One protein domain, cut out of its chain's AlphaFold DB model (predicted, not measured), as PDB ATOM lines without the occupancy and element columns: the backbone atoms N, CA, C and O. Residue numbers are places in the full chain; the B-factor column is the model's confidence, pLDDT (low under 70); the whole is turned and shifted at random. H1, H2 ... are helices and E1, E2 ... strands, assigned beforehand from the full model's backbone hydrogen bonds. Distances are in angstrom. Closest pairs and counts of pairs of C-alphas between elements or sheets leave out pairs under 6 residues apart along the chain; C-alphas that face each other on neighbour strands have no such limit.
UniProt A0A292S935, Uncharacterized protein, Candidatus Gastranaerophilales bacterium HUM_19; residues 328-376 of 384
ATOM      1  N   LYS A 328     -52.347  11.561 -35.977       84.25
ATOM      2  CA  LYS A 328     -53.601  11.037 -35.415       84.25
ATOM      3  C   LYS A 328     -53.462   9.548 -35.125       84.25
ATOM      4  O   LYS A 328     -52.838   8.827 -35.897       84.25
ATOM      5  N   ILE A 329     -54.073   9.078 -34.040       82.69
ATOM      6  CA  ILE A 329     -54.171   7.649 -33.721       82.69
ATOM      7  C   ILE A 329     -55.643   7.245 -33.776       82.69
ATOM      8  O   ILE A 329     -56.454   7.766 -33.015       82.69
ATOM      9  N   ASN A 330     -55.985   6.305 -34.655       80.88
ATOM     10  CA  ASN A 330     -57.297   5.667 -34.665       80.88
ATOM     11  C   ASN A 330     -57.235   4.406 -33.790       80.88
ATOM     12  O   ASN A 330     -56.517   3.455 -34.111       80.88
ATOM     13  N   ALA A 331     -57.956   4.424 -32.669       76.75
ATOM     14  CA  ALA A 331     -57.923   3.366 -31.661       76.75
ATOM     15  C   ALA A 331     -58.511   2.044 -32.174       76.75
ATOM     16  O   ALA A 331     -57.931   0.981 -31.941       76.75
ATOM     17  N   ASP A 332     -59.627   2.137 -32.898       74.25
ATOM     18  CA  ASP A 332     -60.431   0.994 -33.336       74.25
ATOM     19  C   ASP A 332     -59.719   0.196 -34.424       74.25
ATOM     20  O   ASP A 332     -59.637  -1.029 -34.379       74.25
ATOM     21  N   THR A 333     -59.125   0.910 -35.376       74.75
ATOM     22  CA  THR A 333     -58.350   0.312 -36.470       74.75
ATOM     23  C   THR A 333     -56.874   0.138 -36.128       74.75
ATOM     24  O   THR A 333     -56.149  -0.492 -36.893       74.75
ATOM     25  N   ARG A 334     -56.428   0.659 -34.976       84.06
ATOM     26  CA  ARG A 334     -55.030   0.673 -34.517       84.06
ATOM     27  C   ARG A 334     -54.069   1.251 -35.552       84.06
ATOM     28  O   ARG A 334     -53.059   0.634 -35.877       84.06
ATOM     29  N   LYS A 335     -54.371   2.445 -36.054       83.75
ATOM     30  CA  LYS A 335     -53.567   3.109 -37.089       83.75
ATOM     31  C   LYS A 335     -52.982   4.420 -36.594       83.75
ATOM     32  O   LYS A 335     -53.708   5.237 -36.029       83.75
ATOM     33  N   LEU A 336     -51.689   4.622 -36.834       85.56
ATOM     34  CA  LEU A 336     -51.024   5.918 -36.725       85.56
ATOM     35  C   LEU A 336     -51.066   6.587 -38.101       85.56
ATOM     36  O   LEU A 336     -50.650   6.001 -39.096       85.56
ATOM     37  N   ILE A 337     -51.571   7.812 -38.158       83.12
ATOM     38  CA  ILE A 337     -51.716   8.600 -39.381       83.12
ATOM     39  C   ILE A 337     -50.843   9.843 -39.240       83.12
ATOM     40  O   ILE A 337     -51.015  10.607 -38.292       83.12
ATOM     41  N   THR A 338     -49.923  10.056 -40.180       81.44
ATOM     42  CA  THR A 338     -49.052  11.241 -40.229       81.44
ATOM     43  C   THR A 338     -49.072  11.829 -41.638       81.44
ATOM     44  O   THR A 338     -48.537  11.218 -42.572       81.44
ATOM     45  N   GLY A 339     -49.704  12.991 -41.821       78.56
ATOM     46  CA  GLY A 339     -49.984  13.525 -43.160       78.56
ATOM     47  C   GLY A 339     -50.750  12.505 -44.016       78.56
ATOM     48  O   GLY A 339     -51.814  12.041 -43.616       78.56
ATOM     49  N   ASN A 340     -50.170  12.103 -45.154       76.25
ATOM     50  CA  ASN A 340     -50.762  11.130 -46.086       76.25
ATOM     51  C   ASN A 340     -50.320   9.673 -45.843       76.25
ATOM     52  O   ASN A 340     -50.658   8.791 -46.631       76.25
ATOM     53  N   LYS A 341     -49.524   9.404 -44.799       81.06
ATOM     54  CA  LYS A 341     -49.026   8.056 -44.489       81.06
ATOM     55  C   LYS A 341     -49.820   7.426 -43.354       81.06
ATOM     56  O   LYS A 341     -50.177   8.099 -42.389       81.06
ATOM     57  N   ILE A 342     -50.056   6.123 -43.476       85.44
ATOM     58  CA  ILE A 342     -50.791   5.307 -42.512       85.44
ATOM     59  C   ILE A 342     -49.892   4.143 -42.101       85.44
ATOM     60  O   ILE A 342     -49.346   3.454 -42.960       85.44
ATOM     61  N   TYR A 343     -49.767   3.926 -40.797       86.75
ATOM     62  CA  TYR A 343     -48.952   2.876 -40.201       86.75
ATOM     63  C   TYR A 343     -49.802   2.020 -39.268       86.75
ATOM     64  O   TYR A 343     -50.575   2.548 -38.465       86.75
ATOM     65  N   ASP A 344     -49.640   0.703 -39.346       87.25
ATOM     66  CA  ASP A 344     -50.312  -0.216 -38.433       87.25
ATOM     67  C   ASP A 344     -49.607  -0.234 -37.074       87.25
ATOM     68  O   ASP A 344     -48.386  -0.368 -36.986       87.25
ATOM     69  N   ILE A 345     -50.392  -0.138 -36.001       80.06
ATOM     70  CA  ILE A 345     -49.928  -0.212 -34.616       80.06
ATOM     71  C   ILE A 345     -50.152  -1.645 -34.104       80.06
ATOM     72  O   ILE A 345     -51.294  -2.038 -33.817       80.06
ATOM     73  N   PRO A 346     -49.086  -2.441 -33.904       77.38
ATOM     74  CA  PRO A 346     -49.193  -3.809 -33.412       77.38
ATOM     75  C   PRO A 346     -49.987  -3.939 -32.117       77.38
ATOM     76  O   PRO A 346     -49.898  -3.080 -31.238       77.38
ATOM     77  N   LYS A 347     -50.711  -5.053 -31.952       76.69
ATOM     78  CA  LYS A 347     -51.583  -5.317 -30.786       76.69
ATOM     79  C   LYS A 347     -50.870  -5.267 -29.428       76.69
ATOM     80  O   LYS A 347     -51.537  -5.044 -28.425       76.69
ATOM     81  N   PHE A 348     -49.549  -5.444 -29.390       76.75
ATOM     82  CA  PHE A 348     -48.777  -5.413 -28.145       76.75
ATOM     83  C   PHE A 348     -48.581  -3.999 -27.565       76.75
ATOM     84  O   PHE A 348     -48.272  -3.873 -26.382       76.75
ATOM     85  N   PHE A 349     -48.800  -2.933 -28.344       73.56
ATOM     86  CA  PHE A 349     -48.784  -1.566 -27.817       73.56
ATOM     87  C   PHE A 349     -50.088  -1.227 -27.085       73.56
ATOM     88  O   PHE A 349     -51.190  -1.444 -27.606       73.56
ATOM     89  N   ASN A 350     -49.984  -0.627 -25.899       76.75
ATOM     90  CA  ASN A 350     -51.149  -0.149 -25.163       76.75
ATOM     91  C   ASN A 350     -51.656   1.173 -25.761       76.75
ATOM     92  O   ASN A 350     -51.255   2.260 -25.356       76.75
ATOM     93  N   ILE A 351     -52.574   1.075 -26.723       78.25
ATOM     94  CA  ILE A 351     -53.103   2.245 -27.433       78.25
ATOM     95  C   ILE A 351     -53.824   3.226 -26.496       78.25
ATOM     96  O   ILE A 351     -53.821   4.421 -26.762       78.25
ATOM     97  N   LYS A 352     -54.366   2.759 -25.360       77.06
ATOM     98  CA  LYS A 352     -54.985   3.640 -24.356       77.06
ATOM     99  C   LYS A 352     -53.952   4.553 -23.693       77.06
ATOM    100  O   LYS A 352     -54.247   5.722 -23.488       77.06
ATOM    101  N   ASN A 353     -52.743   4.056 -23.419       74.69
ATOM    102  CA  ASN A 353     -51.660   4.882 -22.874       74.69
ATOM    103  C   ASN A 353     -51.230   5.956 -23.881       74.69
ATOM    104  O   ASN A 353     -51.128   7.124 -23.517       74.69
ATOM    105  N   ALA A 354     -51.074   5.583 -25.156       74.12
ATOM    106  CA  ALA A 354     -50.766   6.530 -26.227       74.12
ATOM    107  C   ALA A 354     -51.838   7.629 -26.357       74.12
ATOM    108  O   ALA A 354     -51.514   8.811 -26.428       74.12
ATOM    109  N   LEU A 355     -53.121   7.249 -26.318       73.81
ATOM    110  CA  LEU A 355     -54.259   8.177 -26.369       73.81
ATOM    111  C   LEU A 355     -54.389   9.060 -25.122       73.81
ATOM    112  O   LEU A 355     -55.029  10.104 -25.185       73.81
ATOM    113  N   ASN A 356     -53.801   8.653 -23.998       72.94
ATOM    114  CA  ASN A 356     -53.730   9.453 -22.776       72.94
ATOM    115  C   ASN A 356     -52.485  10.348 -22.729       72.94
ATOM    116  O   ASN A 356     -52.241  10.988 -21.709       72.94
ATOM    117  N   GLY A 357     -51.701  10.408 -23.810       63.06
ATOM    118  CA  GLY A 357     -50.535  11.280 -23.878       63.06
ATOM    119  C   GLY A 357     -49.284  10.728 -23.228       63.06
ATOM    120  O   GLY A 357     -48.368  11.503 -22.964       63.06
ATOM    121  N   ASP A 358     -49.222   9.421 -22.958       74.75
ATOM    122  CA  ASP A 358     -47.980   8.814 -22.498       74.75
ATOM    123  C   ASP A 358     -46.926   8.918 -23.605       74.75
ATOM    124  O   ASP A 358     -46.894   8.122 -24.551       74.75
ATOM    125  N   TYR A 359     -46.058   9.920 -23.460       72.94
ATOM    126  CA  TYR A 359     -44.982  10.224 -24.393       72.94
ATOM    127  C   TYR A 359     -44.121   8.991 -24.670       72.94
ATOM    128  O   TYR A 359     -43.671   8.807 -25.794       72.94
ATOM    129  N   LYS A 360     -43.927   8.108 -23.679       68.50
ATOM    130  CA  LYS A 360     -43.116   6.894 -23.844       68.50
ATOM    131  C   LYS A 360     -43.793   5.880 -24.759       68.50
ATOM    132  O   LYS A 360     -43.165   5.389 -25.691       68.50
ATOM    133  N   THR A 361     -45.073   5.576 -24.531       72.56
ATOM    134  CA  THR A 361     -45.825   4.698 -25.440       72.56
ATOM    135  C   THR A 361     -45.884   5.290 -26.850       72.56
ATOM    136  O   THR A 361     -45.729   4.553 -27.824       72.56
ATOM    137  N   LEU A 362     -46.065   6.608 -26.975       78.50
ATOM    138  CA  LEU A 362     -46.044   7.288 -28.269       78.50
ATOM    139  C   LEU A 362     -44.674   7.163 -28.949       78.50
ATOM    140  O   LEU A 362     -44.617   6.728 -30.093       78.50
ATOM    141  N   ASP A 363     -43.576   7.447 -28.250       80.00
ATOM    142  CA  ASP A 363     -42.210   7.319 -28.773       80.00
ATOM    143  C   ASP A 363     -41.942   5.898 -29.293       80.00
ATOM    144  O   ASP A 363     -41.403   5.709 -30.382       80.00
ATOM    145  N   TYR A 364     -42.415   4.869 -28.586       76.94
ATOM    146  CA  TYR A 364     -42.297   3.489 -29.053       76.94
ATOM    147  C   TYR A 364     -43.098   3.178 -30.316       76.94
ATOM    148  O   TYR A 364     -42.594   2.485 -31.202       76.94
ATOM    149  N   ILE A 365     -44.329   3.680 -30.416       80.88
ATOM    150  CA  ILE A 365     -45.157   3.508 -31.613       80.88
ATOM    151  C   ILE A 365     -44.506   4.217 -32.807       80.88
ATOM    152  O   ILE A 365     -44.429   3.640 -33.891       80.88
ATOM    153  N   PHE A 366     -43.993   5.434 -32.611       85.38
ATOM    154  CA  PHE A 366     -43.323   6.207 -33.657       85.38
ATOM    155  C   PHE A 366     -42.033   5.527 -34.121       85.38
ATOM    156  O   PHE A 366     -41.874   5.295 -35.319       85.38
ATOM    157  N   ASN A 367     -41.177   5.093 -33.192       78.50
ATOM    158  CA  ASN A 367     -39.957   4.359 -33.526       78.50
ATOM    159  C   ASN A 367     -40.256   3.049 -34.272       78.50
ATOM    160  O   ASN A 367     -39.569   2.729 -35.238       78.50
ATOM    161  N   TYR A 368     -41.310   2.314 -33.890       82.75
ATOM    162  CA  TYR A 368     -41.748   1.118 -34.621       82.75
ATOM    163  C   TYR A 368     -42.145   1.428 -36.074       82.75
ATOM    164  O   TYR A 368     -41.916   0.624 -36.974       82.75
ATOM    165  N   CYS A 369     -42.704   2.613 -36.312       80.69
ATOM    166  CA  CYS A 369     -43.083   3.098 -37.637       80.69
ATOM    167  C   CYS A 369     -41.920   3.764 -38.402       80.69
ATOM    168  O   CYS A 369     -42.153   4.344 -39.465       80.69
ATOM    169  N   ASN A 370     -40.684   3.699 -37.887       83.00
ATOM    170  CA  ASN A 370     -39.513   4.433 -38.386       83.00
ATOM    171  C   ASN A 370     -39.734   5.958 -38.446       83.00
ATOM    172  O   ASN A 370     -39.329   6.629 -39.398       83.00
ATOM    173  N   LEU A 371     -40.397   6.508 -37.428       80.75
ATOM    174  CA  LEU A 371     -40.662   7.933 -37.261       80.75
ATOM    175  C   LEU A 371     -39.991   8.461 -35.989       80.75
ATOM    176  O   LEU A 371     -39.904   7.763 -34.986       80.75
ATOM    177  N   ASP A 372     -39.573   9.725 -36.024       80.25
ATOM    178  CA  ASP A 372     -39.042  10.442 -34.861       80.25
ATOM    179  C   ASP A 372     -40.140  11.328 -34.270       80.25
ATOM    180  O   ASP A 372     -40.524  12.327 -34.883       80.25
ATOM    181  N   ILE A 373     -40.642  10.965 -33.085       78.12
ATOM    182  CA  ILE A 373     -41.731  11.680 -32.406       78.12
ATOM    183  C   ILE A 373     -41.402  13.155 -32.136       78.12
ATOM    184  O   ILE A 373     -42.309  13.983 -32.108       78.12
ATOM    185  N   LYS A 374     -40.117  13.525 -32.019       79.19
ATOM    186  CA  LYS A 374     -39.696  14.917 -31.772       79.19
ATOM    187  C   LYS A 374     -40.032  15.857 -32.927       79.19
ATOM    188  O   LYS A 374     -40.009  17.070 -32.748       79.19
ATOM    189  N   LYS A 375     -40.340  15.309 -34.106       79.81
ATOM    190  CA  LYS A 375     -40.776  16.064 -35.289       79.81
ATOM    191  C   LYS A 375     -42.278  16.334 -35.303       79.81
ATOM    192  O   LYS A 375     -42.753  16.954 -36.251       79.81
ATOM    193  N   PHE A 376     -43.023  15.856 -34.305       77.25
ATOM    194  CA  PHE A 376     -44.478  15.903 -34.293       77.25
ATOM    195  C   PHE A 376     -45.034  16.700 -33.116       77.25
ATOM    196  O   PHE A 376     -44.502  16.672 -32.007       77.25
TER     197      PHE A 376
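This is residues 328 to 376 of the 384 residues of an uncharacterized protein of Candidatus Gastranaerophilales bacterium HUM_19 (UniProt A0A292S935). A small three-stranded sheet, E1 E2 E3, makes one side of this domain, and two helices that meet at a corner, H1 and H2, make the other side, only grazing the sheet. The chain passes from the sheet side to the helix side through residues 345 to 350. The 49 printed residues hold E1, E2, E3, H1 and H2 in that order, a mixed class, with the sheet's strands in the order E1 - E2 - E3, antiparallel. The whole is compact, with a radius of gyration of the C-alphas of 9.6 A, and rounded, with spans of 21 by 21 by 15 A.

E1, residues 328 to 330, and E2, residues 335 to 338, form a hairpin at 163 degrees, with N 328 and O 337 2.8 A apart, within hydrogen-bond range. E2 and E3, residues 341 to 344, form a second hairpin at 156 degrees, with N 343 and O 336 2.8 A apart, also within range. The three strands are a meander, each the antiparallel neighbour of the one before. H1, residues 351 to 355, is on the sheet but only grazes it; its closest C-alphas to E1 are those of Leu 355 and Ile 329, 7.4 A apart. H2, residues 359 to 368, also only grazes the sheet, with residues 362 to 368. H1 and H2 touch only at the corner by their link, the closest C-alphas being those of Ala 354 and Leu 362, 5.2 A apart. In H1 and H2 every O i to N i+4 pair is within hydrogen-bond range.

E1 begins at C-alpha 328, (-53.601, 11.037, -35.415), and is 6.6 A long. E2 is 9.8 A long, E3 10.3 A and H1 6.1 A. H2 is 14.1 A long and ends at C-alpha 368, (-41.748, 1.118, -34.621).

The C-alphas farthest apart, those of Asp 332 and Lys 374, are 25.0 A apart. The printed part has no cut and no long link. Mean pLDDT of the printed part is 78.6; residues 357 and 360 are under 70.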